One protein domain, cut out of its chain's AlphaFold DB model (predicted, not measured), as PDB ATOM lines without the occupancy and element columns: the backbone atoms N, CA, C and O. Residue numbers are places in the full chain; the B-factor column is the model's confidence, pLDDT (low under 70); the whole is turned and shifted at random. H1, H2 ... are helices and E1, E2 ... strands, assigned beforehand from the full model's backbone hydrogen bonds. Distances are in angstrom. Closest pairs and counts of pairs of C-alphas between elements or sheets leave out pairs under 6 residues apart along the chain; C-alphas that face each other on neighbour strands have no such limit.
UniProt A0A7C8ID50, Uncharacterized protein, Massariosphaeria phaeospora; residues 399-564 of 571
ATOM      1  N   THR A 399      -1.033 -26.637  -0.427       84.56
ATOM      2  CA  THR A 399      -0.403 -25.625   0.432       84.56
ATOM      3  C   THR A 399      -1.068 -24.256   0.290       84.56
ATOM      4  O   THR A 399      -1.294 -23.563   1.280       84.56
ATOM      5  N   SER A 400      -1.432 -23.857  -0.931       86.88
ATOM      6  CA  SER A 400      -2.094 -22.569  -1.170       86.88
ATOM      7  C   SER A 400      -3.499 -22.543  -0.582       86.88
ATOM      8  O   SER A 400      -3.855 -21.578   0.098       86.88
ATOM      9  N   VAL A 401      -4.255 -23.634  -0.752       85.31
ATOM     10  CA  VAL A 401      -5.583 -23.812  -0.146       85.31
ATOM     11  C   VAL A 401      -5.487 -23.762   1.379       85.31
ATOM     12  O   VAL A 401      -6.252 -23.044   2.030       85.31
ATOM     13  N   TYR A 402      -4.475 -24.410   1.963       82.75
ATOM     14  CA  TYR A 402      -4.178 -24.320   3.396       82.75
ATOM     15  C   TYR A 402      -3.970 -22.878   3.886       82.75
ATOM     16  O   TYR A 402      -4.414 -22.500   4.977       82.75
ATOM     17  N   HIS A 403      -3.355 -22.037   3.057       85.50
ATOM     18  CA  HIS A 403      -3.164 -20.611   3.316       85.50
ATOM     19  C   HIS A 403      -4.364 -19.727   2.938       85.50
ATOM     20  O   HIS A 403      -4.302 -18.516   3.134       85.50
ATOM     21  N   GLY A 404      -5.476 -20.313   2.486       84.44
ATOM     22  CA  GLY A 404      -6.719 -19.602   2.182       84.44
ATOM     23  C   GLY A 404      -6.818 -19.066   0.754       84.44
ATOM     24  O   GLY A 404      -7.726 -18.286   0.484       84.44
ATOM     25  N   PHE A 405      -5.914 -19.468  -0.146       89.25
ATOM     26  CA  PHE A 405      -6.020 -19.209  -1.582       89.25
ATOM     27  C   PHE A 405      -6.713 -20.380  -2.275       89.25
ATOM     28  O   PHE A 405      -6.158 -21.475  -2.343       89.25
ATOM     29  N   ILE A 406      -7.917 -20.146  -2.796       87.56
ATOM     30  CA  ILE A 406      -8.716 -21.164  -3.485       87.56
ATOM     31  C   ILE A 406      -8.604 -20.948  -5.005       87.56
ATOM     32  O   ILE A 406      -9.183 -19.979  -5.508       87.56
ATOM     33  N   PRO A 407      -7.869 -21.800  -5.747       88.69
ATOM     34  CA  PRO A 407      -7.833 -21.742  -7.205       88.69
ATOM     35  C   PRO A 407      -9.156 -22.235  -7.798       88.69
ATOM     36  O   PRO A 407      -9.758 -23.178  -7.289       88.69
ATOM     37  N   PHE A 408      -9.598 -21.618  -8.893       83.69
ATOM     38  CA  PHE A 408     -10.846 -22.027  -9.555       83.69
ATOM     39  C   PHE A 408     -10.802 -22.019 -11.082       83.69
ATOM     40  O   PHE A 408     -11.720 -22.551 -11.698       83.69
ATOM     41  N   ALA A 409      -9.794 -21.399 -11.697       87.19
ATOM     42  CA  ALA A 409      -9.568 -21.472 -13.136       87.19
ATOM     43  C   ALA A 409      -8.084 -21.284 -13.434       87.19
ATOM     44  O   ALA A 409      -7.368 -20.599 -12.698       87.19
ATOM     45  N   LYS A 410      -7.619 -21.903 -14.513       90.38
ATOM     46  CA  LYS A 410      -6.219 -21.888 -14.915       90.38
ATOM     47  C   LYS A 410      -6.137 -22.017 -16.441       90.38
ATOM     48  O   LYS A 410      -7.016 -22.632 -17.038       90.38
ATOM     49  N   GLY A 411      -5.129 -21.411 -17.065       84.00
ATOM     50  CA  GLY A 411      -4.936 -21.511 -18.519       84.00
ATOM     51  C   GLY A 411      -4.575 -22.923 -18.985       84.00
ATOM     52  O   GLY A 411      -4.072 -23.722 -18.206       84.00
ATOM     53  N   ASP A 412      -4.816 -23.236 -20.258       68.75
ATOM     54  CA  ASP A 412      -4.383 -24.506 -20.850       68.75
ATOM     55  C   ASP A 412      -2.881 -24.455 -21.187       68.75
ATOM     56  O   ASP A 412      -2.425 -23.586 -21.938       68.75
ATOM     57  N   TYR A 413      -2.113 -25.377 -20.598       63.53
ATOM     58  CA  TYR A 413      -0.645 -25.448 -20.671       63.53
ATOM     59  C   TYR A 413      -0.125 -26.375 -21.760       63.53
ATOM     60  O   TYR A 413       1.086 -26.543 -21.899       63.53
ATOM     61  N   THR A 414      -1.021 -27.018 -22.504       55.94
ATOM     62  CA  THR A 414      -0.637 -28.020 -23.504       55.94
ATOM     63  C   THR A 414      -0.205 -27.399 -24.831       55.94
ATOM     64  O   THR A 414       0.443 -28.056 -25.648       55.94
ATOM     65  N   HIS A 415      -0.482 -26.110 -25.034       53.81
ATOM     66  CA  HIS A 415      -0.095 -25.388 -26.235       53.81
ATOM     67  C   HIS A 415       1.282 -24.737 -26.066       53.81
ATOM     68  O   HIS A 415       1.410 -23.559 -25.729       53.81
ATOM     69  N   THR A 416       2.338 -25.487 -26.383       58.81
ATOM     70  CA  THR A 416       3.556 -24.873 -26.937       58.81
ATOM     71  C   THR A 416       3.164 -23.974 -28.117       58.81
ATOM     72  O   THR A 416       2.140 -24.240 -28.751       58.81
ATOM     73  N   PRO A 417       3.927 -22.912 -28.443       63.34
ATOM     74  CA  PRO A 417       3.673 -22.124 -29.646       63.34
ATOM     75  C   PRO A 417       3.670 -23.061 -30.858       63.34
ATOM     76  O   PRO A 417       4.711 -23.534 -31.310       63.34
ATOM     77  N   GLN A 418       2.471 -23.403 -31.321       64.50
ATOM     78  CA  GLN A 418       2.268 -24.367 -32.387       64.50
ATOM     79  C   GLN A 418       2.212 -23.589 -33.687       64.50
ATOM     80  O   GLN A 418       1.329 -22.758 -33.903       64.50
ATOM     81  N   LEU A 419       3.194 -23.862 -34.539       75.25
ATOM     82  CA  LEU A 419       3.106 -23.547 -35.946       75.25
ATOM     83  C   LEU A 419       2.212 -24.614 -36.581       75.25
ATOM     84  O   LEU A 419       2.602 -25.776 -36.690       75.25
ATOM     85  N   SER A 420       1.000 -24.236 -36.961       80.56
ATOM     86  CA  SER A 420       0.045 -25.131 -37.615       80.56
ATOM     87  C   SER A 420      -0.330 -24.580 -38.982       80.56
ATOM     88  O   SER A 420      -0.277 -23.373 -39.204       80.56
ATOM     89  N   ARG A 421      -0.748 -25.445 -39.912       79.56
ATOM     90  CA  ARG A 421      -1.417 -24.954 -41.125       79.56
ATOM     91  C   ARG A 421      -2.722 -24.272 -40.732       79.56
ATOM     92  O   ARG A 421      -3.431 -24.773 -39.856       79.56
ATOM     93  N   SER A 422      -3.012 -23.140 -41.360       77.75
ATOM     94  CA  SER A 422      -4.228 -22.390 -41.075       77.75
ATOM     95  C   SER A 422      -5.470 -23.203 -41.454       77.75
ATOM     96  O   SER A 422      -5.491 -23.840 -42.514       77.75
ATOM     97  N   PRO A 423      -6.523 -23.182 -40.618       72.94
ATOM     98  CA  PRO A 423      -7.798 -23.813 -40.940       72.94
ATOM     99  C   PRO A 423      -8.566 -23.063 -42.038       72.94
ATOM    100  O   PRO A 423      -9.426 -23.656 -42.685       72.94
ATOM    101  N   THR A 424      -8.284 -21.774 -42.252       77.38
ATOM    102  CA  THR A 424      -8.986 -20.919 -43.221       77.38
ATOM    103  C   THR A 424      -8.273 -20.848 -44.567       77.38
ATOM    104  O   THR A 424      -8.930 -20.639 -45.586       77.38
ATOM    105  N   SER A 425      -6.952 -21.058 -44.606       82.94
ATOM    106  CA  SER A 425      -6.189 -21.103 -45.854       82.94
ATOM    107  C   SER A 425      -5.077 -22.163 -45.810       82.94
ATOM    108  O   SER A 425      -4.081 -21.983 -45.102       82.94
ATOM    109  N   PRO A 426      -5.177 -23.247 -46.608       79.12
ATOM    110  CA  PRO A 426      -4.234 -24.368 -46.563       79.12
ATOM    111  C   PRO A 426      -2.806 -24.001 -47.002       79.12
ATOM    112  O   PRO A 426      -1.879 -24.772 -46.750       79.12
ATOM    113  N   SER A 427      -2.620 -22.842 -47.646       84.44
ATOM    114  CA  SER A 427      -1.318 -22.301 -48.054       84.44
ATOM    115  C   SER A 427      -0.683 -21.367 -47.021       84.44
ATOM    116  O   SER A 427       0.406 -20.855 -47.266       84.44
ATOM    117  N   SER A 428      -1.335 -21.134 -45.881       87.94
ATOM    118  CA  SER A 428      -0.830 -20.254 -44.828       87.94
ATOM    119  C   SER A 428      -0.522 -21.006 -43.538       87.94
ATOM    120  O   SER A 428      -1.107 -22.045 -43.220       87.94
ATOM    121  N   LEU A 429       0.446 -20.474 -42.807       88.19
ATOM    122  CA  LEU A 429       0.861 -20.921 -41.492       88.19
ATOM    123  C   LEU A 429       0.241 -19.992 -40.453       88.19
ATOM    124  O   LEU A 429       0.293 -18.772 -40.600       88.19
ATOM    125  N   THR A 430      -0.306 -20.574 -39.394       87.88
ATOM    126  CA  THR A 430      -0.792 -19.866 -38.211       87.88
ATOM    127  C   THR A 430       0.198 -20.083 -37.079       87.88
ATOM    128  O   THR A 430       0.570 -21.218 -36.775       87.88
ATOM    129  N   GLN A 431       0.588 -18.998 -36.420       88.69
ATOM    130  CA  GLN A 431       1.307 -19.041 -35.154       88.69
ATOM    131  C   GLN A 431       0.378 -18.566 -34.042       88.69
ATOM    132  O   GLN A 431      -0.216 -17.493 -34.146       88.69
ATOM    133  N   ARG A 432       0.266 -19.357 -32.973       88.19
ATOM    134  CA  ARG A 432      -0.505 -19.013 -31.772       88.19
ATOM    135  C   ARG A 432       0.410 -18.812 -30.574       88.19
ATOM    136  O   ARG A 432       1.361 -19.564 -30.378       88.19
ATOM    137  N   GLU A 433       0.083 -17.819 -29.760       88.31
ATOM    138  CA  GLU A 433       0.733 -17.548 -28.483       88.31
ATOM    139  C   GLU A 433      -0.314 -17.405 -27.384       88.31
ATOM    140  O   GLU A 433      -1.321 -16.712 -27.552       88.31
ATOM    141  N   SER A 434      -0.043 -18.013 -26.233       88.81
ATOM    142  CA  SER A 434      -0.829 -17.855 -25.016       88.81
ATOM    143  C   SER A 434       0.068 -17.514 -23.826       88.81
ATOM    144  O   SER A 434       1.234 -17.918 -23.738       88.81
ATOM    145  N   ARG A 435      -0.480 -16.714 -22.913       90.56
ATOM    146  CA  ARG A 435       0.088 -16.441 -21.595       90.56
ATOM    147  C   ARG A 435      -0.553 -17.384 -20.585       90.56
ATOM    148  O   ARG A 435      -1.769 -17.578 -20.582       90.56
ATOM    149  N   ASN A 436       0.267 -17.921 -19.692       91.50
ATOM    150  CA  ASN A 436      -0.230 -18.669 -18.550       91.50
ATOM    151  C   ASN A 436      -1.022 -17.748 -17.634       91.50
ATOM    152  O   ASN A 436      -0.589 -16.626 -17.360       91.50
ATOM    153  N   TYR A 437      -2.133 -18.245 -17.105       93.06
ATOM    154  CA  TYR A 437      -2.859 -17.553 -16.054       93.06
ATOM    155  C   TYR A 437      -3.374 -18.516 -14.989       93.06
ATOM    156  O   TYR A 437      -3.528 -19.719 -15.221       93.06
ATOM    157  N   LEU A 438      -3.628 -17.951 -13.814       93.44
ATOM    158  CA  LEU A 438      -4.241 -18.594 -12.668       93.44
ATOM    159  C   LEU A 438      -5.226 -17.620 -12.029       93.44
ATOM    160  O   LEU A 438      -4.858 -16.501 -11.668       93.44
ATOM    161  N   CYS A 439      -6.462 -18.065 -11.861       91.38
ATOM    162  CA  CYS A 439      -7.500 -17.343 -11.147       91.38
ATOM    163  C   CYS A 439      -7.744 -18.014  -9.795       91.38
ATOM    164  O   CYS A 439      -7.915 -19.236  -9.709       91.38
ATOM    165  N   GLY A 440      -7.794 -17.210  -8.740       89.69
ATOM    166  CA  GLY A 440      -8.125 -17.686  -7.406       89.69
ATOM    167  C   GLY A 440      -8.782 -16.621  -6.546       89.69
ATOM    168  O   GLY A 440      -8.906 -15.458  -6.936       89.69
ATOM    169  N   GLN A 441      -9.224 -17.037  -5.367       88.50
ATOM    170  CA  GLN A 441      -9.916 -16.183  -4.408       88.50
ATOM    171  C   GLN A 441      -9.347 -16.344  -2.999       88.50
ATOM    172  O   GLN A 441      -8.899 -17.426  -2.617       88.50
ATOM    173  N   MET A 442      -9.371 -15.255  -2.232       88.81
ATOM    174  CA  MET A 442      -8.930 -15.190  -0.837       88.81
ATOM    175  C   MET A 442      -9.884 -14.346   0.006       88.81
ATOM    176  O   MET A 442     -10.633 -13.533  -0.527       88.81
ATOM    177  N   ALA A 443      -9.819 -14.497   1.329       85.00
ATOM    178  CA  ALA A 443     -10.656 -13.748   2.259       85.00
ATOM    179  C   ALA A 443     -10.296 -12.261   2.201       85.00
ATOM    180  O   ALA A 443      -9.121 -11.901   2.338       85.00
ATOM    181  N   LEU A 444     -11.284 -11.395   2.019       80.44
ATOM    182  CA  LEU A 444     -11.098  -9.953   2.112       80.44
ATOM    183  C   LEU A 444     -10.811  -9.561   3.572       80.44
ATOM    184  O   LEU A 444     -11.274 -10.208   4.506       80.44
ATOM    185  N   GLY A 445      -9.998  -8.524   3.785       74.44
ATOM    186  CA  GLY A 445      -9.729  -7.974   5.121       74.44
ATOM    187  C   GLY A 445      -8.721  -8.748   5.980       74.44
ATOM    188  O   GLY A 445      -8.365  -8.283   7.063       74.44
ATOM    189  N   THR A 446      -8.190  -9.889   5.521       79.81
ATOM    190  CA  THR A 446      -7.080 -10.542   6.232       79.81
ATOM    191  C   THR A 446      -5.744  -9.900   5.864       79.81
ATOM    192  O   THR A 446      -5.462  -9.623   4.695       79.81
ATOM    193  N   ARG A 447      -4.870  -9.712   6.861       87.12
ATOM    194  CA  ARG A 447      -3.503  -9.209   6.636       87.12
ATOM    195  C   ARG A 447      -2.726 -10.084   5.648       87.12
ATOM    196  O   ARG A 447      -1.993  -9.559   4.820       87.12
ATOM    197  N   LEU A 448      -2.942 -11.402   5.695       88.81
ATOM    198  CA  LEU A 448      -2.325 -12.353   4.772       88.81
ATOM    199  C   LEU A 448      -2.703 -12.060   3.314       88.81
ATOM    200  O   LEU A 448      -1.814 -12.037   2.470       88.81
ATOM    201  N   THR A 449      -3.980 -11.796   3.020       89.94
ATOM    202  CA  THR A 449      -4.432 -11.441   1.664       89.94
ATOM    203  C   THR A 449      -3.769 -10.155   1.177       89.94
ATOM    204  O   THR A 449      -3.248 -10.121   0.062       89.94
ATOM    205  N   HIS A 450      -3.727  -9.112   2.012       90.31
ATOM    206  CA  HIS A 450      -3.081  -7.845   1.652       90.31
ATOM    207  C   HIS A 450      -1.580  -8.010   1.392       90.31
ATOM    208  O   HIS A 450      -1.084  -7.564   0.357       90.31
ATOM    209  N   ASP A 451      -0.869  -8.691   2.294       92.81
ATOM    210  CA  ASP A 451       0.569  -8.923   2.168       92.81
ATOM    211  C   ASP A 451       0.886  -9.833   0.962       92.81
ATOM    212  O   ASP A 451       1.874  -9.610   0.259       92.81
ATOM    213  N   PHE A 452       0.030 -10.819   0.668       94.50
ATOM    214  CA  PHE A 452       0.134 -11.680  -0.512       94.50
ATOM    215  C   PHE A 452      -0.027 -10.892  -1.813       94.50
ATOM    216  O   PHE A 452       0.846 -10.948  -2.680       94.50
ATOM    217  N   VAL A 453      -1.098 -10.101  -1.938       92.88
ATOM    218  CA  VAL A 453      -1.331  -9.249  -3.112       92.88
ATOM    219  C   VAL A 453      -0.189  -8.242  -3.284       92.88
ATOM    220  O   VAL A 453       0.291  -8.041  -4.399       92.88
ATOM    221  N   ALA A 454       0.301  -7.641  -2.195       92.94
ATOM    222  CA  ALA A 454       1.446  -6.735  -2.233       92.94
ATOM    223  C   ALA A 454       2.730  -7.438  -2.709       92.94
ATOM    224  O   ALA A 454       3.446  -6.897  -3.553       92.94
ATOM    225  N   ALA A 455       3.002  -8.652  -2.225       94.06
ATOM    226  CA  ALA A 455       4.153  -9.444  -2.649       94.06
ATOM    227  C   ALA A 455       4.073  -9.852  -4.131       94.06
ATOM    228  O   ALA A 455       5.090  -9.831  -4.823       94.06
ATOM    229  N   LEU A 456       2.879 -10.166  -4.645       94.25
ATOM    230  CA  LEU A 456       2.675 -10.409  -6.077       94.25
ATOM    231  C   LEU A 456       2.877  -9.137  -6.909       94.25
ATOM    232  O   LEU A 456       3.538  -9.189  -7.944       94.25
ATOM    233  N   ARG A 457       2.381  -7.981  -6.442       92.12
ATOM    234  CA  ARG A 457       2.584  -6.675  -7.105       92.12
ATOM    235  C   ARG A 457       4.064  -6.300  -7.228       92.12
ATOM    236  O   ARG A 457       4.436  -5.653  -8.200       92.12
ATOM    237  N   GLN A 458       4.914  -6.722  -6.289       92.44
ATOM    238  CA  GLN A 458       6.366  -6.499  -6.363       92.44
ATOM    239  C   GLN A 458       7.042  -7.280  -7.502       92.44
ATOM    240  O   GLN A 458       8.145  -6.923  -7.900       92.44
ATOM    241  N   ARG A 459       6.381  -8.303  -8.059       92.38
ATOM    242  CA  ARG A 459       6.870  -9.128  -9.179       92.38
ATOM    243  C   ARG A 459       6.296  -8.670 -10.528       92.38
ATOM    244  O   ARG A 459       6.015  -9.489 -11.402       92.38
ATOM    245  N   ALA A 460       6.060  -7.364 -10.682       87.88
ATOM    246  CA  ALA A 460       5.442  -6.757 -11.867       87.88
ATOM    247  C   ALA A 460       6.279  -6.896 -13.155       87.88
ATOM    248  O   ALA A 460       5.764  -6.709 -14.257       87.88
ATOM    249  N   ASP A 461       7.568  -7.208 -13.036       88.19
ATOM    250  CA  ASP A 461       8.452  -7.571 -14.146       88.19
ATOM    251  C   ASP A 461       8.023  -8.890 -14.805       88.19
ATOM    252  O   ASP A 461       8.044  -9.015 -16.030       88.19
ATOM    253  N   ARG A 462       7.559  -9.849 -13.997       91.56
ATOM    254  CA  ARG A 462       7.107 -11.165 -14.449       91.56
ATOM    255  C   ARG A 462       5.595 -11.253 -14.623       91.56
ATOM    256  O   ARG A 462       5.142 -11.941 -15.535       91.56
ATOM    257  N   LEU A 463       4.827 -10.608 -13.750       93.00
ATOM    258  CA  LEU A 463       3.394 -10.852 -13.596       93.00
ATOM    259  C   LEU A 463       2.548  -9.646 -13.993       93.00
ATOM    260  O   LEU A 463       2.898  -8.496 -13.732       93.00
ATOM    261  N   LEU A 464       1.395  -9.946 -14.578       92.25
ATOM    262  CA  LEU A 464       0.264  -9.046 -14.703       92.25
ATOM    263  C   LEU A 464      -0.818  -9.520 -13.728       92.25
ATOM    264  O   LEU A 464      -1.286 -10.655 -13.804       92.25
ATOM    265  N   LEU A 465      -1.185  -8.656 -12.791       91.69
ATOM    266  CA  LEU A 465      -2.122  -8.945 -11.715       91.69
ATOM    267  C   LEU A 465      -3.424  -8.172 -11.923       91.69
ATOM    268  O   LEU A 465      -3.402  -6.947 -12.071       91.69
ATOM    269  N   VAL A 466      -4.553  -8.873 -11.874       88.81
ATOM    270  CA  VAL A 466      -5.894  -8.278 -11.808       88.81
ATOM    271  C   VAL A 466      -6.486  -8.593 -10.447       88.81
ATOM    272  O   VAL A 466      -6.590  -9.763 -10.092       88.81
ATOM    273  N   VAL A 467      -6.874  -7.573  -9.685       88.06
ATOM    274  CA  VAL A 467      -7.438  -7.759  -8.341       88.06
ATOM    275  C   VAL A 467      -8.824  -7.135  -8.264       88.06
ATOM    276  O   VAL A 467      -8.984  -5.941  -8.527       88.06
ATOM    277  N   TYR A 468      -9.806  -7.945  -7.875       83.88
ATOM    278  CA  TYR A 468     -11.149  -7.516  -7.504       83.88
ATOM    279  C   TYR A 468     -11.295  -7.599  -5.989       83.88
ATOM    280  O   TYR A 468     -11.278  -8.690  -5.424       83.88
ATOM    281  N   GLU A 469     -11.469  -6.455  -5.338       78.56
ATOM    282  CA  GLU A 469     -11.695  -6.381  -3.895       78.56
ATOM    283  C   GLU A 469     -13.195  -6.190  -3.623       78.56
ATOM    284  O   GLU A 469     -13.791  -5.199  -4.057       78.56
ATOM    285  N   GLY A 470     -13.822  -7.148  -2.931       70.94
ATOM    286  CA  GLY A 470     -15.225  -7.062  -2.521       70.94
ATOM    287  C   GLY A 470     -16.172  -6.817  -3.695       70.94
ATOM    288  O   GLY A 470     -16.075  -7.469  -4.733       70.94
ATOM    289  N   MET A 471     -17.092  -5.855  -3.563       65.38
ATOM    290  CA  MET A 471     -18.094  -5.502  -4.586       65.38
ATOM    291  C   MET A 471     -17.628  -4.454  -5.610       65.38
ATOM    292  O   MET A 471     -18.454  -3.918  -6.347       65.38
ATOM    293  N   ALA A 472     -16.326  -4.164  -5.696       67.62
ATOM    294  CA  ALA A 472     -15.815  -3.187  -6.653       67.62
ATOM    295  C   ALA A 472     -16.233  -3.528  -8.098       67.62
ATOM    296  O   ALA A 472     -16.005  -4.638  -8.586       67.62
ATOM    297  N   ALA A 473     -16.830  -2.549  -8.788       61.78
ATOM    298  CA  ALA A 473     -17.283  -2.695 -10.173       61.78
ATOM    299  C   ALA A 473     -16.115  -2.856 -11.164       61.78
ATOM    300  O   ALA A 473     -16.264  -3.488 -12.209       61.78
ATOM    301  N   HIS A 474     -14.943  -2.314 -10.817       69.50
ATOM    302  CA  HIS A 474     -13.761  -2.303 -11.673       69.50
ATOM    303  C   HIS A 474     -12.560  -2.916 -10.948       69.50
ATOM    304  O   HIS A 474     -12.253  -2.500  -9.829       69.50
ATOM    305  N   PRO A 475     -11.852  -3.872 -11.570       77.62
ATOM    306  CA  PRO A 475     -10.644  -4.429 -10.989       77.62
ATOM    307  C   PRO A 475      -9.458  -3.474 -11.095       77.62
ATOM    308  O   PRO A 475      -9.334  -2.698 -12.046       77.62
ATOM    309  N   THR A 476      -8.511  -3.619 -10.175       82.62
ATOM    310  CA  THR A 476      -7.199  -2.976 -10.288       82.62
ATOM    311  C   THR A 476      -6.262  -3.830 -11.145       82.62
ATOM    312  O   THR A 476      -6.214  -5.049 -10.990       82.62
ATOM    313  N   LEU A 477      -5.536  -3.199 -12.076       82.12
ATOM    314  CA  LEU A 477      -4.554  -3.846 -12.957       82.12
ATOM    315  C   LEU A 477      -3.141  -3.385 -12.601       82.12
ATOM    316  O   LEU A 477      -2.883  -2.178 -12.570       82.12
ATOM    317  N   HIS A 478      -2.225  -4.331 -12.395       82.25
ATOM    318  CA  HIS A 478      -0.836  -4.044 -12.036       82.25
ATOM    319  C   HIS A 478       0.162  -4.954 -12.775       82.25
ATOM    320  O   HIS A 478       0.074  -6.168 -12.612       82.25
ATOM    321  N   PRO A 479       1.145  -4.404 -13.515       83.50
ATOM    322  CA  PRO A 479       1.251  -3.003 -13.942       83.50
ATOM    323  C   PRO A 479       0.192  -2.657 -15.005       83.50
ATOM    324  O   PRO A 479      -0.415  -3.541 -15.600       83.50
ATOM    325  N   ARG A 480      -0.046  -1.364 -15.264       81.81
ATOM    326  CA  ARG A 480      -0.919  -0.947 -16.374       81.81
ATOM    327  C   ARG A 480      -0.211  -1.235 -17.703       81.81
ATOM    328  O   ARG A 480       0.799  -0.608 -18.001       81.81
ATOM    329  N   GLU A 481      -0.740  -2.175 -18.477       79.81
ATOM    330  CA  GLU A 481      -0.277  -2.511 -19.830       79.81
ATOM    331  C   GLU A 481      -1.345  -2.051 -20.841       79.81
ATOM    332  O   GLU A 481      -2.534  -2.282 -20.596       79.81
ATOM    333  N   PRO A 482      -0.975  -1.379 -21.946       72.00
ATOM    334  CA  PRO A 482      -1.912  -1.100 -23.027       72.00
ATOM    335  C   PRO A 482      -2.225  -2.403 -23.783       72.00
ATOM    336  O   PRO A 482      -1.315  -3.088 -24.238       72.00
ATOM    337  N   ASN A 483      -3.512  -2.734 -23.913       75.69
ATOM    338  CA  ASN A 483      -4.031  -3.923 -24.610       75.69
ATOM    339  C   ASN A 483      -3.464  -5.277 -24.116       75.69
ATOM    340  O   ASN A 483      -2.840  -6.008 -24.890       75.69
ATOM    341  N   PRO A 484      -3.692  -5.653 -22.842       85.50
ATOM    342  CA  PRO A 484      -3.265  -6.951 -22.334       85.50
ATOM    343  C   PRO A 484      -4.060  -8.088 -22.996       85.50
ATOM    344  O   PRO A 484      -5.291  -8.135 -22.924       85.50
ATOM    345  N   PHE A 485      -3.345  -9.029 -23.609       89.88
ATOM    346  CA  PHE A 485      -3.916 -10.244 -24.193       89.88
ATOM    347  C   PHE A 485      -3.661 -11.460 -23.295       89.88
ATOM    348  O   PHE A 485      -2.721 -11.467 -22.499       89.88
ATOM    349  N   ILE A 486      -4.487 -12.493 -23.451       90.25
ATOM    350  CA  ILE A 486      -4.266 -13.833 -22.890       90.25
ATOM    351  C   ILE A 486      -3.832 -14.784 -23.994       90.25
ATOM    352  O   ILE A 486      -2.843 -15.494 -23.834       90.25
ATOM    353  N   SER A 487      -4.518 -14.753 -25.138       90.00
ATOM    354  CA  SER A 487      -4.136 -15.512 -26.325       90.00
ATOM    355  C   SER A 487      -4.243 -14.655 -27.584       90.00
ATOM    356  O   SER A 487      -5.111 -13.782 -27.696       90.00
ATOM    357  N   ARG A 488      -3.335 -14.885 -28.530       91.19
ATOM    358  CA  ARG A 488      -3.291 -14.202 -29.825       91.19
ATOM    359  C   ARG A 488      -2.755 -15.124 -30.910       91.19
ATOM    360  O   ARG A 488      -2.058 -16.097 -30.628       91.19
ATOM    361  N   TRP A 489      -3.060 -14.798 -32.154       91.00
ATOM    362  CA  TRP A 489      -2.615 -15.544 -33.321       91.00
ATOM    363  C   TRP A 489      -2.233 -14.609 -34.467       91.00
ATOM    364  O   TRP A 489      -2.715 -13.480 -34.539       91.00
ATOM    365  N   ARG A 490      -1.347 -15.065 -35.348       91.44
ATOM    366  CA  ARG A 490      -0.988 -14.386 -36.601       91.44
ATOM    367  C   ARG A 490      -0.862 -15.410 -37.719       91.44
ATOM    368  O   ARG A 490      -0.539 -16.566 -37.451       91.44
ATOM    369  N   GLU A 491      -1.126 -14.986 -38.947       91.25
ATOM    370  CA  GLU A 491      -1.111 -15.852 -40.129       91.25
ATOM    371  C   GLU A 491      -0.274 -15.249 -41.251       91.25
ATOM    372  O   GLU A 491      -0.337 -14.046 -41.501       91.25
ATOM    373  N   ALA A 492       0.508 -16.091 -41.928       92.31
ATOM    374  CA  ALA A 492       1.316 -15.699 -43.079       92.31
ATOM    375  C   ALA A 492       1.542 -16.879 -44.042       92.31
ATOM    376  O   ALA A 492       1.507 -18.033 -43.617       92.31
ATOM    377  N   PRO A 493       1.802 -16.628 -45.338       90.44
ATOM    378  CA  PRO A 493       2.048 -17.687 -46.323       90.44
ATOM    379  C   PRO A 493       3.385 -18.426 -46.130       90.44
ATOM    380  O   PRO A 493       3.551 -19.528 -46.645       90.44
ATOM    381  N   SER A 494       4.342 -17.848 -45.397       89.19
ATOM    382  CA  SER A 494       5.633 -18.472 -45.088       89.19
ATOM    383  C   SER A 494       6.068 -18.169 -43.653       89.19
ATOM    384  O   SER A 494       5.507 -17.281 -43.005       89.19
ATOM    385  N   VAL A 495       7.068 -18.904 -43.156       86.44
ATOM    386  CA  VAL A 495       7.611 -18.708 -41.801       86.44
ATOM    387  C   VAL A 495       8.241 -17.323 -41.670       86.44
ATOM    388  O   VAL A 495       8.013 -16.637 -40.682       86.44
ATOM    389  N   GLU A 496       8.957 -16.871 -42.698       88.75
ATOM    390  CA  GLU A 496       9.586 -15.547 -42.747       88.75
ATOM    391  C   GLU A 496       8.533 -14.430 -42.757       88.75
ATOM    392  O   GLU A 496       8.735 -13.364 -42.178       88.75
ATOM    393  N   GLY A 497       7.376 -14.686 -43.378       87.62
ATOM    394  CA  GLY A 497       6.251 -13.756 -43.399       87.62
ATOM    395  C   GLY A 497       5.542 -13.604 -42.051       87.62
ATOM    396  O   GLY A 497       4.868 -12.595 -41.842       87.62
ATOM    397  N   LEU A 498       5.689 -14.562 -41.123       87.56
ATOM    398  CA  LEU A 498       5.042 -14.485 -39.810       87.56
ATOM    399  C   LEU A 498       5.587 -13.327 -38.984       87.56
ATOM    400  O   LEU A 498       4.809 -12.661 -38.309       87.56
ATOM    401  N   ASP A 499       6.886 -13.045 -39.057       87.56
ATOM    402  CA  ASP A 499       7.506 -11.990 -38.249       87.56
ATOM    403  C   ASP A 499       6.986 -10.591 -38.580       87.56
ATOM    404  O   ASP A 499       6.872  -9.754 -37.683       87.56
ATOM    405  N   ALA A 500       6.580 -10.375 -39.832       90.19
ATOM    406  CA  ALA A 500       5.952  -9.142 -40.294       90.19
ATOM    407  C   ALA A 500       4.415  -9.137 -40.165       90.19
ATOM    408  O   ALA A 500       3.798  -8.079 -40.309       90.19
ATOM    409  N   ALA A 501       3.778 -10.283 -39.907       90.81
ATOM    410  CA  ALA A 501       2.324 -10.380 -39.824       90.81
ATOM    411  C   ALA A 501       1.777  -9.763 -38.517       90.81
ATOM    412  O   ALA A 501       2.340  -9.993 -37.438       90.81
ATOM    413  N   PRO A 502       0.663  -9.006 -38.574       92.38
ATOM    414  CA  PRO A 502       0.052  -8.425 -37.387       92.38
ATOM    415  C   PRO A 502      -0.570  -9.506 -36.496       92.38
ATOM    416  O   PRO A 502      -1.119 -10.501 -36.971       92.38
ATOM    417  N   TRP A 503      -0.521  -9.283 -35.184       92.31
ATOM    418  CA  TRP A 503      -1.191 -10.141 -34.212       92.31
ATOM    419  C   TRP A 503      -2.678  -9.806 -34.099       92.31
ATOM    420  O   TRP A 503      -3.049  -8.653 -33.881       92.31
ATOM    421  N   THR A 504      -3.507 -10.841 -34.115       91.44
ATOM    422  CA  THR A 504      -4.935 -10.791 -33.796       91.44
ATOM    423  C   THR A 504      -5.161 -11.412 -32.420       91.44
ATOM    424  O   THR A 504      -4.744 -12.539 -32.161       91.44
ATOM    425  N   THR A 505      -5.813 -10.692 -31.507       90.75
ATOM    426  CA  THR A 505      -6.119 -11.215 -30.162       90.75
ATOM    427  C   THR A 505      -7.329 -12.143 -30.235       90.75
ATOM    428  O   THR A 505      -8.379 -11.731 -30.714       90.75
ATOM    429  N   SER A 506      -7.187 -13.385 -29.767       87.19
ATOM    430  CA  SER A 506      -8.296 -14.348 -29.663       87.19
ATOM    431  C   SER A 506      -8.974 -14.318 -28.301       87.19
ATOM    432  O   SER A 506     -10.176 -14.533 -28.220       87.19
ATOM    433  N   THR A 507      -8.215 -14.056 -27.235       87.25
ATOM    434  CA  THR A 507      -8.758 -13.896 -25.882       87.25
ATOM    435  C   THR A 507      -8.092 -12.698 -25.234       87.25
ATOM    436  O   THR A 507      -6.877 -12.692 -24.997       87.25
ATOM    437  N   ALA A 508      -8.884 -11.671 -24.962       88.38
ATOM    438  CA  ALA A 508      -8.466 -10.490 -24.235       88.38
ATOM    439  C   ALA A 508      -8.533 -10.737 -22.725       88.38
ATOM    440  O   ALA A 508      -9.278 -11.583 -22.230       88.38
ATOM    441  N   LEU A 509      -7.798  -9.933 -21.954       84.50
ATOM    442  CA  LEU A 509      -7.964  -9.924 -20.499       84.50
ATOM    443  C   LEU A 509      -9.391  -9.521 -20.084       84.50
ATOM    444  O   LEU A 509      -9.864  -9.933 -19.027       84.50
ATOM    445  N   GLU A 510     -10.079  -8.723 -20.907       83.69
ATOM    446  CA  GLU A 510     -11.479  -8.356 -20.673       83.69
ATOM    447  C   GLU A 510     -12.436  -9.543 -20.750       83.69
ATOM    448  O   GLU A 510     -13.432  -9.536 -20.031       83.69
ATOM    449  N   ASP A 511     -12.114 -10.582 -21.522       83.69
ATOM    450  CA  ASP A 511     -12.941 -11.788 -21.598       83.69
ATOM    451  C   ASP A 511     -12.882 -12.550 -20.268       83.69
ATOM    452  O   ASP A 511     -13.920 -12.862 -19.689       83.69
ATOM    453  N   LEU A 512     -11.678 -12.718 -19.697       81.44
ATOM    454  CA  LEU A 512     -11.514 -13.276 -18.346       81.44
ATOM    455  C   LEU A 512     -12.209 -12.410 -17.287       81.44
ATOM    456  O   LEU A 512     -12.827 -12.920 -16.357       81.44
ATOM    457  N   ARG A 513     -12.140 -11.079 -17.413       80.75
ATOM    458  CA  ARG A 513     -12.854 -10.163 -16.507       80.75
ATOM    459  C   ARG A 513     -14.366 -10.310 -16.629       80.75
ATOM    460  O   ARG A 513     -15.057 -10.257 -15.614       80.75
ATOM    461  N   ALA A 514     -14.885 -10.466 -17.843       79.00
ATOM    462  CA  ALA A 514     -16.302 -10.676 -18.096       79.00
ATOM    463  C   ALA A 514     -16.769 -12.021 -17.531       79.00
ATOM    464  O   ALA A 514     -17.807 -12.053 -16.875       79.00
ATOM    465  N   GLU A 515     -15.979 -13.083 -17.686       75.44
ATOM    466  CA  GLU A 515     -16.245 -14.395 -17.090       75.44
ATOM    467  C   GLU A 515     -16.305 -14.318 -15.557       75.44
ATOM    468  O   GLU A 515     -17.252 -14.805 -14.940       75.44
ATOM    469  N   LEU A 516     -15.355 -13.622 -14.926       71.12
ATOM    470  CA  LEU A 516     -15.358 -13.410 -13.475       71.12
ATOM    471  C   LEU A 516     -16.572 -12.603 -13.002       71.12
ATOM    472  O   LEU A 516     -17.189 -12.949 -11.992       71.12
ATOM    473  N   ARG A 517     -16.950 -11.548 -13.742       72.50
ATOM    474  CA  ARG A 517     -18.176 -10.780 -13.469       72.50
ATOM    475  C   ARG A 517     -19.415 -11.664 -13.607       72.50
ATOM    476  O   ARG A 517     -20.267 -11.622 -12.727       72.50
ATOM    477  N   ALA A 518     -19.494 -12.468 -14.666       70.06
ATOM    478  CA  ALA A 518     -20.605 -13.377 -14.918       70.06
ATOM    479  C   ALA A 518     -20.714 -14.448 -13.829       70.06
ATOM    480  O   ALA A 518     -21.803 -14.708 -13.339       70.06
ATOM    481  N   ARG A 519     -19.598 -15.019 -13.370       64.69
ATOM    482  CA  ARG A 519     -19.594 -15.985 -12.261       64.69
ATOM    483  C   ARG A 519     -20.083 -15.356 -10.958       64.69
ATOM    484  O   ARG A 519     -20.837 -15.978 -10.217       64.69
ATOM    485  N   LYS A 520     -19.702 -14.101 -10.713       61.53
ATOM    486  CA  LYS A 520     -20.147 -13.324  -9.554       61.53
ATOM    487  C   LYS A 520     -21.642 -12.977  -9.589       61.53
ATOM    488  O   LYS A 520     -22.226 -12.781  -8.529       61.53
ATOM    489  N   THR A 521     -22.258 -12.884 -10.770       60.44
ATOM    490  CA  THR A 521     -23.691 -12.577 -10.929       60.44
ATOM    491  C   THR A 521     -24.575 -13.813 -11.114       60.44
ATOM    492  O   THR A 521     -25.719 -13.803 -10.668       60.44
ATOM    493  N   ALA A 522     -24.073 -14.868 -11.762       55.03
ATOM    494  CA  ALA A 522     -24.824 -16.079 -12.104       55.03
ATOM    495  C   ALA A 522     -25.025 -17.020 -10.910       55.03
ATOM    496  O   ALA A 522     -25.978 -17.797 -10.888       55.03
ATOM    497  N   VAL A 523     -24.163 -16.935  -9.899       46.34
ATOM    498  CA  VAL A 523     -24.292 -17.717  -8.672       46.34
ATOM    499  C   VAL A 523     -24.708 -16.765  -7.561       46.34
ATOM    500  O   VAL A 523     -24.044 -15.762  -7.308       46.34
ATOM    501  N   ARG A 524     -25.797 -17.091  -6.857       45.22
ATOM    502  CA  ARG A 524     -26.132 -16.525  -5.538       45.22
ATOM    503  C   ARG A 524     -25.090 -16.958  -4.490       45.22
ATOM    504  O   ARG A 524     -25.454 -17.431  -3.417       45.22
ATOM    505  N   ASP A 525     -23.804 -16.830  -4.794       49.19
ATOM    506  CA  ASP A 525     -22.713 -17.118  -3.876       49.19
ATOM    507  C   ASP A 525     -22.703 -15.978  -2.857       49.19
ATOM    508  O   ASP A 525     -22.049 -14.947  -3.012       49.19
ATOM    509  N   ARG A 526     -23.471 -16.162  -1.778       50.19
ATOM    510  CA  ARG A 526     -23.485 -15.273  -0.603       50.19
ATOM    511  C   ARG A 526     -22.094 -15.128   0.041       50.19
ATOM    512  O   ARG A 526     -21.911 -14.273   0.895       50.19
ATOM    513  N   ILE A 527     -21.128 -15.931  -0.404       53.03
ATOM    514  CA  ILE A 527     -19.723 -15.980   0.006       53.03
ATOM    515  C   ILE A 527     -18.891 -14.845  -0.639       53.03
ATOM    516  O   ILE A 527     -17.876 -14.425  -0.083       53.03
ATOM    517  N   LEU A 528     -19.315 -14.311  -1.795       58.22
ATOM    518  CA  LEU A 528     -18.561 -13.332  -2.597       58.22
ATOM    519  C   LEU A 528     -18.307 -11.943  -1.971       58.22
ATOM    520  O   LEU A 528     -17.256 -11.382  -2.304       58.22
ATOM    521  N   PRO A 529     -19.181 -11.352  -1.123       61.88
ATOM    522  CA  PRO A 529     -18.991  -9.980  -0.633       61.88
ATOM    523  C   PRO A 529     -17.671  -9.788   0.124       61.88
ATOM    524  O   PRO A 529     -17.032  -8.746  -0.016       61.88
ATOM    525  N   ASP A 530     -17.234 -10.833   0.833       71.19
ATOM    526  CA  ASP A 530     -16.061 -10.826   1.713       71.19
ATOM    527  C   ASP A 530     -14.850 -11.529   1.086       71.19
ATOM    528  O   ASP A 530     -13.996 -12.075   1.788       71.19
ATOM    529  N   SER A 531     -14.755 -11.540  -0.244       79.88
ATOM    530  CA  SER A 531     -13.622 -12.149  -0.945       79.88
ATOM    531  C   SER A 531     -12.894 -11.174  -1.871       79.88
ATOM    532  O   SER A 531     -13.442 -10.200  -2.391       79.88
ATOM    533  N   CYS A 532     -11.606 -11.441  -2.045       86.00
ATOM    534  CA  CYS A 532     -10.714 -10.805  -2.992       86.00
ATOM    535  C   CYS A 532     -10.408 -11.821  -4.095       86.00
ATOM    536  O   CYS A 532      -9.796 -12.857  -3.818       86.00
ATOM    537  N   GLN A 533     -10.806 -11.537  -5.335       87.56
ATOM    538  CA  GLN A 533     -10.446 -12.373  -6.484       87.56
ATOM    539  C   GLN A 533      -9.177 -11.841  -7.135       87.56
ATOM    540  O   GLN A 533      -9.003 -10.632  -7.307       87.56
ATOM    541  N   VAL A 534      -8.291 -12.754  -7.509       90.31
ATOM    542  CA  VAL A 534      -6.981 -12.445  -8.064       90.31
ATOM    543  C   VAL A 534      -6.786 -13.249  -9.343       90.31
ATOM    544  O   VAL A 534      -6.872 -14.476  -9.326       90.31
ATOM    545  N   VAL A 535      -6.495 -12.558 -10.444       92.38
ATOM    546  CA  VAL A 535      -5.997 -13.160 -11.686       92.38
ATOM    547  C   VAL A 535      -4.515 -12.865 -11.785       92.38
ATOM    548  O   VAL A 535      -4.103 -11.704 -11.777       92.38
ATOM    549  N   ILE A 536      -3.722 -13.919 -11.875       94.62
ATOM    550  CA  ILE A 536      -2.274 -13.869 -12.002       94.62
ATOM    551  C   ILE A 536      -1.951 -14.339 -13.412       94.62
ATOM    552  O   ILE A 536      -2.279 -15.467 -13.757       94.62
ATOM    553  N   VAL A 537      -1.328 -13.491 -14.223       93.31
ATOM    554  CA  VAL A 537      -0.969 -13.802 -15.611       93.31
ATOM    555  C   VAL A 537       0.540 -13.642 -15.780       93.31
ATOM    556  O   VAL A 537       1.103 -12.630 -15.360       93.31
ATOM    557  N   ASP A 538       1.215 -14.607 -16.402       92.31
ATOM    558  CA  ASP A 538       2.609 -14.425 -16.823       92.31
ATOM    559  C   ASP A 538       2.667 -13.388 -17.956       92.31
ATOM    560  O   ASP A 538       1.950 -13.485 -18.949       92.31
ATOM    561  N   ARG A 539       3.560 -12.399 -17.855       90.44
ATOM    562  CA  ARG A 539       3.715 -11.368 -18.900       90.44
ATOM    563  C   ARG A 539       4.337 -11.906 -20.187       90.44
ATOM    564  O   ARG A 539       4.081 -11.371 -21.265       90.44
ATOM    565  N   GLN A 540       5.168 -12.941 -20.081       88.81
ATOM    566  CA  GLN A 540       5.813 -13.585 -21.225       88.81
ATOM    567  C   GLN A 540       4.979 -14.783 -21.688       88.81
ATOM    568  O   GLN A 540       4.708 -15.692 -20.903       88.81
ATOM    569  N   ALA A 541       4.589 -14.780 -22.964       87.94
ATOM    570  CA  ALA A 541       3.903 -15.905 -23.591       87.94
ATOM    571  C   ALA A 541       4.855 -17.100 -23.785       87.94
ATOM    572  O   ALA A 541       6.071 -16.921 -23.875       87.94
ATOM    573  N   GLY A 542       4.305 -18.315 -23.836       81.19
ATOM    574  CA  GLY A 542       5.071 -19.539 -24.116       81.19
ATOM    575  C   GLY A 542       5.995 -20.020 -22.989       81.19
ATOM    576  O   GLY A 542       6.801 -20.926 -23.202       81.19
ATOM    577  N   ARG A 543       5.903 -19.440 -21.785       83.38
ATOM    578  CA  ARG A 543       6.609 -19.954 -20.604       83.38
ATOM    579  C   ARG A 543       6.017 -21.281 -20.138       83.38
ATOM    580  O   ARG A 543       4.810 -21.491 -20.223       83.38
ATOM    581  N   GLN A 544       6.855 -22.129 -19.545       86.38
ATOM    582  CA  GLN A 544       6.362 -23.260 -18.760       86.38
ATOM    583  C   GLN A 544       5.494 -22.755 -17.608       86.38
ATOM    584  O   GLN A 544       5.799 -21.727 -16.994       86.38
ATOM    585  N   PHE A 545       4.415 -23.478 -17.327       87.50
ATOM    586  CA  PHE A 545       3.524 -23.111 -16.245       87.50
ATOM    587  C   PHE A 545       4.223 -23.256 -14.894       87.50
ATOM    588  O   PHE A 545       4.656 -24.342 -14.535       87.50
ATOM    589  N   GLN A 546       4.344 -22.139 -14.176       90.69
ATOM    590  CA  GLN A 546       5.015 -22.063 -12.873       90.69
ATOM    591  C   GLN A 546       4.242 -21.189 -11.869       90.69
ATOM    592  O   GLN A 546       4.790 -20.702 -10.875       90.69
ATOM    593  N   LEU A 547       2.978 -20.860 -12.172       92.62
ATOM    594  CA  LEU A 547       2.200 -19.963 -11.315       92.62
ATOM    595  C   LEU A 547       1.776 -20.652 -10.011       92.62
ATOM    596  O   LEU A 547       1.558 -19.961  -9.019       92.62
ATOM    597  N   PHE A 548       1.714 -21.986  -9.974       92.88
ATOM    598  CA  PHE A 548       1.420 -22.724  -8.747       92.88
ATOM    599  C   PHE A 548       2.526 -22.583  -7.713       92.88
ATOM    600  O   PHE A 548       2.255 -22.137  -6.596       92.88
ATOM    601  N   GLU A 549       3.759 -22.899  -8.097       92.00
ATOM    602  CA  GLU A 549       4.946 -22.775  -7.254       92.00
ATOM    603  C   GLU A 549       5.110 -21.323  -6.814       92.00
ATOM    604  O   GLU A 549       5.289 -21.038  -5.632       92.00
ATOM    605  N   LEU A 550       4.923 -20.380  -7.745       94.00
ATOM    606  CA  LEU A 550       5.004 -18.957  -7.446       94.00
ATOM    607  C   LEU A 550       4.012 -18.534  -6.356       94.00
ATOM    608  O   LEU A 550       4.388 -17.790  -5.445       94.00
ATOM    609  N   VAL A 551       2.753 -18.971  -6.444       94.62
ATOM    610  CA  VAL A 551       1.726 -18.651  -5.444       94.62
ATOM    611  C   VAL A 551       2.041 -19.316  -4.107       94.62
ATOM    612  O   VAL A 551       1.995 -18.636  -3.081       94.62
ATOM    613  N   GLN A 552       2.404 -20.600  -4.113       92.56
ATOM    614  CA  GLN A 552       2.751 -21.350  -2.902       92.56
ATOM    615  C   GLN A 552       3.929 -20.705  -2.160       92.56
ATOM    616  O   GLN A 552       3.821 -20.418  -0.966       92.56
ATOM    617  N   ASP A 553       5.008 -20.383  -2.874       92.31
ATOM    618  CA  ASP A 553       6.196 -19.733  -2.318       92.31
ATOM    619  C   ASP A 553       5.880 -18.349  -1.753       92.31
ATOM    620  O   ASP A 553       6.352 -17.974  -0.677       92.31
ATOM    621  N   THR A 554       5.058 -17.575  -2.467       94.25
ATOM    622  CA  THR A 554       4.661 -16.233  -2.025       94.25
ATOM    623  C   THR A 554       3.841 -16.317  -0.735       94.25
ATOM    624  O   THR A 554       4.133 -15.590   0.215       94.25
ATOM    625  N   LEU A 555       2.867 -17.230  -0.655       92.44
ATOM    626  CA  LEU A 555       2.058 -17.440   0.551       92.44
ATOM    627  C   LEU A 555       2.907 -17.929   1.732       92.44
ATOM    628  O   LEU A 555       2.771 -17.407   2.843       92.44
ATOM    629  N   ALA A 556       3.818 -18.877   1.500       89.25
ATOM    630  CA  ALA A 556       4.724 -19.383   2.526       89.25
ATOM    631  C   ALA A 556       5.651 -18.281   3.068       89.25
ATOM    632  O   ALA A 556       5.829 -18.151   4.284       89.25
ATOM    633  N   HIS A 557       6.209 -17.451   2.182       90.56
ATOM    634  CA  HIS A 557       7.076 -16.325   2.541       90.56
ATOM    635  C   HIS A 557       6.343 -15.258   3.353       90.56
ATOM    636  O   HIS A 557       6.818 -14.833   4.409       90.56
ATOM    637  N   VAL A 558       5.164 -14.846   2.884       91.69
ATOM    638  CA  VAL A 558       4.347 -13.841   3.567       91.69
ATOM    639  C   VAL A 558       3.940 -14.331   4.954       91.69
ATOM    640  O   VAL A 558       4.122 -13.604   5.930       91.69
ATOM    641  N   ARG A 559       3.496 -15.589   5.080       85.94
ATOM    642  CA  ARG A 559       3.117 -16.161   6.379       85.94
ATOM    643  C   ARG A 559       4.276 -16.145   7.373       85.94
ATOM    644  O   ARG A 559       4.065 -15.771   8.522       85.94
ATOM    645  N   ARG A 560       5.500 -16.500   6.959       86.38
ATOM    646  CA  ARG A 560       6.682 -16.453   7.844       86.38
ATOM    647  C   ARG A 560       6.929 -15.046   8.396       86.38
ATOM    648  O   ARG A 560       7.188 -14.909   9.586       86.38
ATOM    649  N   ARG A 561       6.777 -14.006   7.567       81.31
ATOM    650  CA  ARG A 561       6.917 -12.602   8.000       81.31
ATOM    651  C   ARG A 561       5.838 -12.172   8.991       81.31
ATOM    652  O   ARG A 561       6.128 -11.387   9.890       81.31
ATOM    653  N   SER A 562       4.618 -12.691   8.859       71.44
ATOM    654  CA  SER A 562       3.519 -12.369   9.775       71.44
ATOM    655  C   SER A 562       3.715 -12.947  11.188       71.44
ATOM    656  O   SER A 562       3.139 -12.406  12.128       71.44
ATOM    657  N   PHE A 563       4.519 -14.008  11.352       63.56
ATOM    658  CA  PHE A 563       4.790 -14.663  12.645       63.56
ATOM    659  C   PHE A 563       6.058 -14.180  13.362       63.56
ATOM    660  O   PHE A 563       6.249 -14.510  14.530       63.56
ATOM    661  N   THR A 564       6.914 -13.384  12.720       55.28
ATOM    662  CA  THR A 564       8.001 -12.675  13.413       55.28
ATOM    663  C   THR A 564       7.413 -11.500  14.199       55.28
ATOM    664  O   THR A 564       6.973 -10.532  13.569       55.28
TER     665      THR A 564
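What this domain is: This is residues 399 to 564 of the 571 residues of an uncharacterized protein of Massariosphaeria phaeospora (UniProt A0A7C8ID50). Two antiparallel sheets stand end to end along the longest axis, joined where E3 runs on into E4. The sheet E1 E4 E9 E5 E6 has H2 and H5 packed on one face and H4 over the other, while the sheet E2 E3 E7 E8 makes an arm with the short helix H3 at its far end. The printed part has 166 residues with five named helices and nine named strands, in the order H1 E1 E2 E3 E4 H2 E5 E6 E7 H3 E8 H4 E9 H5, and the class is mixed, helices and strands. It is only just compact, close to loose, with a radius of gyration of the C-alphas of 18.1 A, and its elongated outline spans 60 by 36 by 26 A.

Where its parts are: H1, residues 399 to 402, begins with C-alpha 399 at (-0.403, -25.625, 0.432). E1 is residues 406 to 410 and E2 residues 419 to 421. E3, residues 429 to 434, is 16.8 A long, and E4, residues 437 to 443, is 20.3 A. H2, residues 447 to 457, is 15.2 A long. E5, residues 463 to 469, is 18.5 A, and E6 is residues 476 to 478. E7, residues 485 to 492, is 20.3 A long and ends with C-alpha 492 at (1.316, -15.699, -43.079). H3 is residues 495 to 500 and E8 residues 504 to 508. H4, residues 509 to 522, is 19.8 A long. E9, residues 531 to 538, is 22.8 A. H5, residues 547 to 563, is 24.7 A and ends with C-alpha 563 at (4.790, -14.663, 12.645).

How they stand to each other: The sheet E1 E4 E9 E5 E6 is only just strongly twisted, with C-alphas up to 4.5 A off its best plane. N 408 and O 439 of E1 and E4 are within hydrogen-bond range at 3.0 A, N 440 and O 534 of E4 and E9 at 2.9 A, N 466 and O 535 of E5 and E9 at 2.9 A, and N 465 and O 478 of the hairpin E5 and E6 at 2.8 A. E4, H2 and E5 form a split strand-helix-strand unit, two strands running the same way with E9 between them, and its crossover is right-handed. H2 is on this sheet at a height of 9.1 A and runs along the strands, at 21 degrees to E9 on the local plane. H5 is on the same face, also at 9.1 A, and touches H2 at a steep tilt of 48 degrees, opposite ways; their closest C-alphas, of Phe 452 and Leu 555, are 6.2 A apart. With residues 551 to 555 alone, H5 touches H1, where the closest C-alphas, of Ser 400 and Gln 552, are 5.3 A apart. H1 only grazes the sheet. H4 is on the opposite face, over E9 at a height of 9.3 A. E3 runs on into E4 at 19 degrees across a break of 2 residues. In the sheet E2 E3 E7 E8, N 430 and O 420 of the hairpin E2 and E3 are 2.8 A apart, N 431 and O 490 of E3 and E7 2.9 A, and N 489 and O 504 of E7 and E8 2.8 A. H3 is on this sheet at a height of 7.5 A; its closest C-alpha pair with E7, Leu 498 and Ala 492, is 5.1 A apart. Every O i to N i+4 pair is within hydrogen-bond range in H2, H4 and H5; H3 has 0 of 2, beside 2 of 3 O i to N i+3 pairs, and H1 is too short for an O i to N i+4 pair.

The domain as a whole: The C-alphas farthest apart, of Ser 427 and Thr 564, are 62.9 A apart. The printed part has no cut, and no link is long. Residues 521 to 526 stand free. The mean pLDDT of the printed part is 82.7, and it is under 70 in residues 412 to 418, 471 to 474, 519 to 529 and 563 to 564.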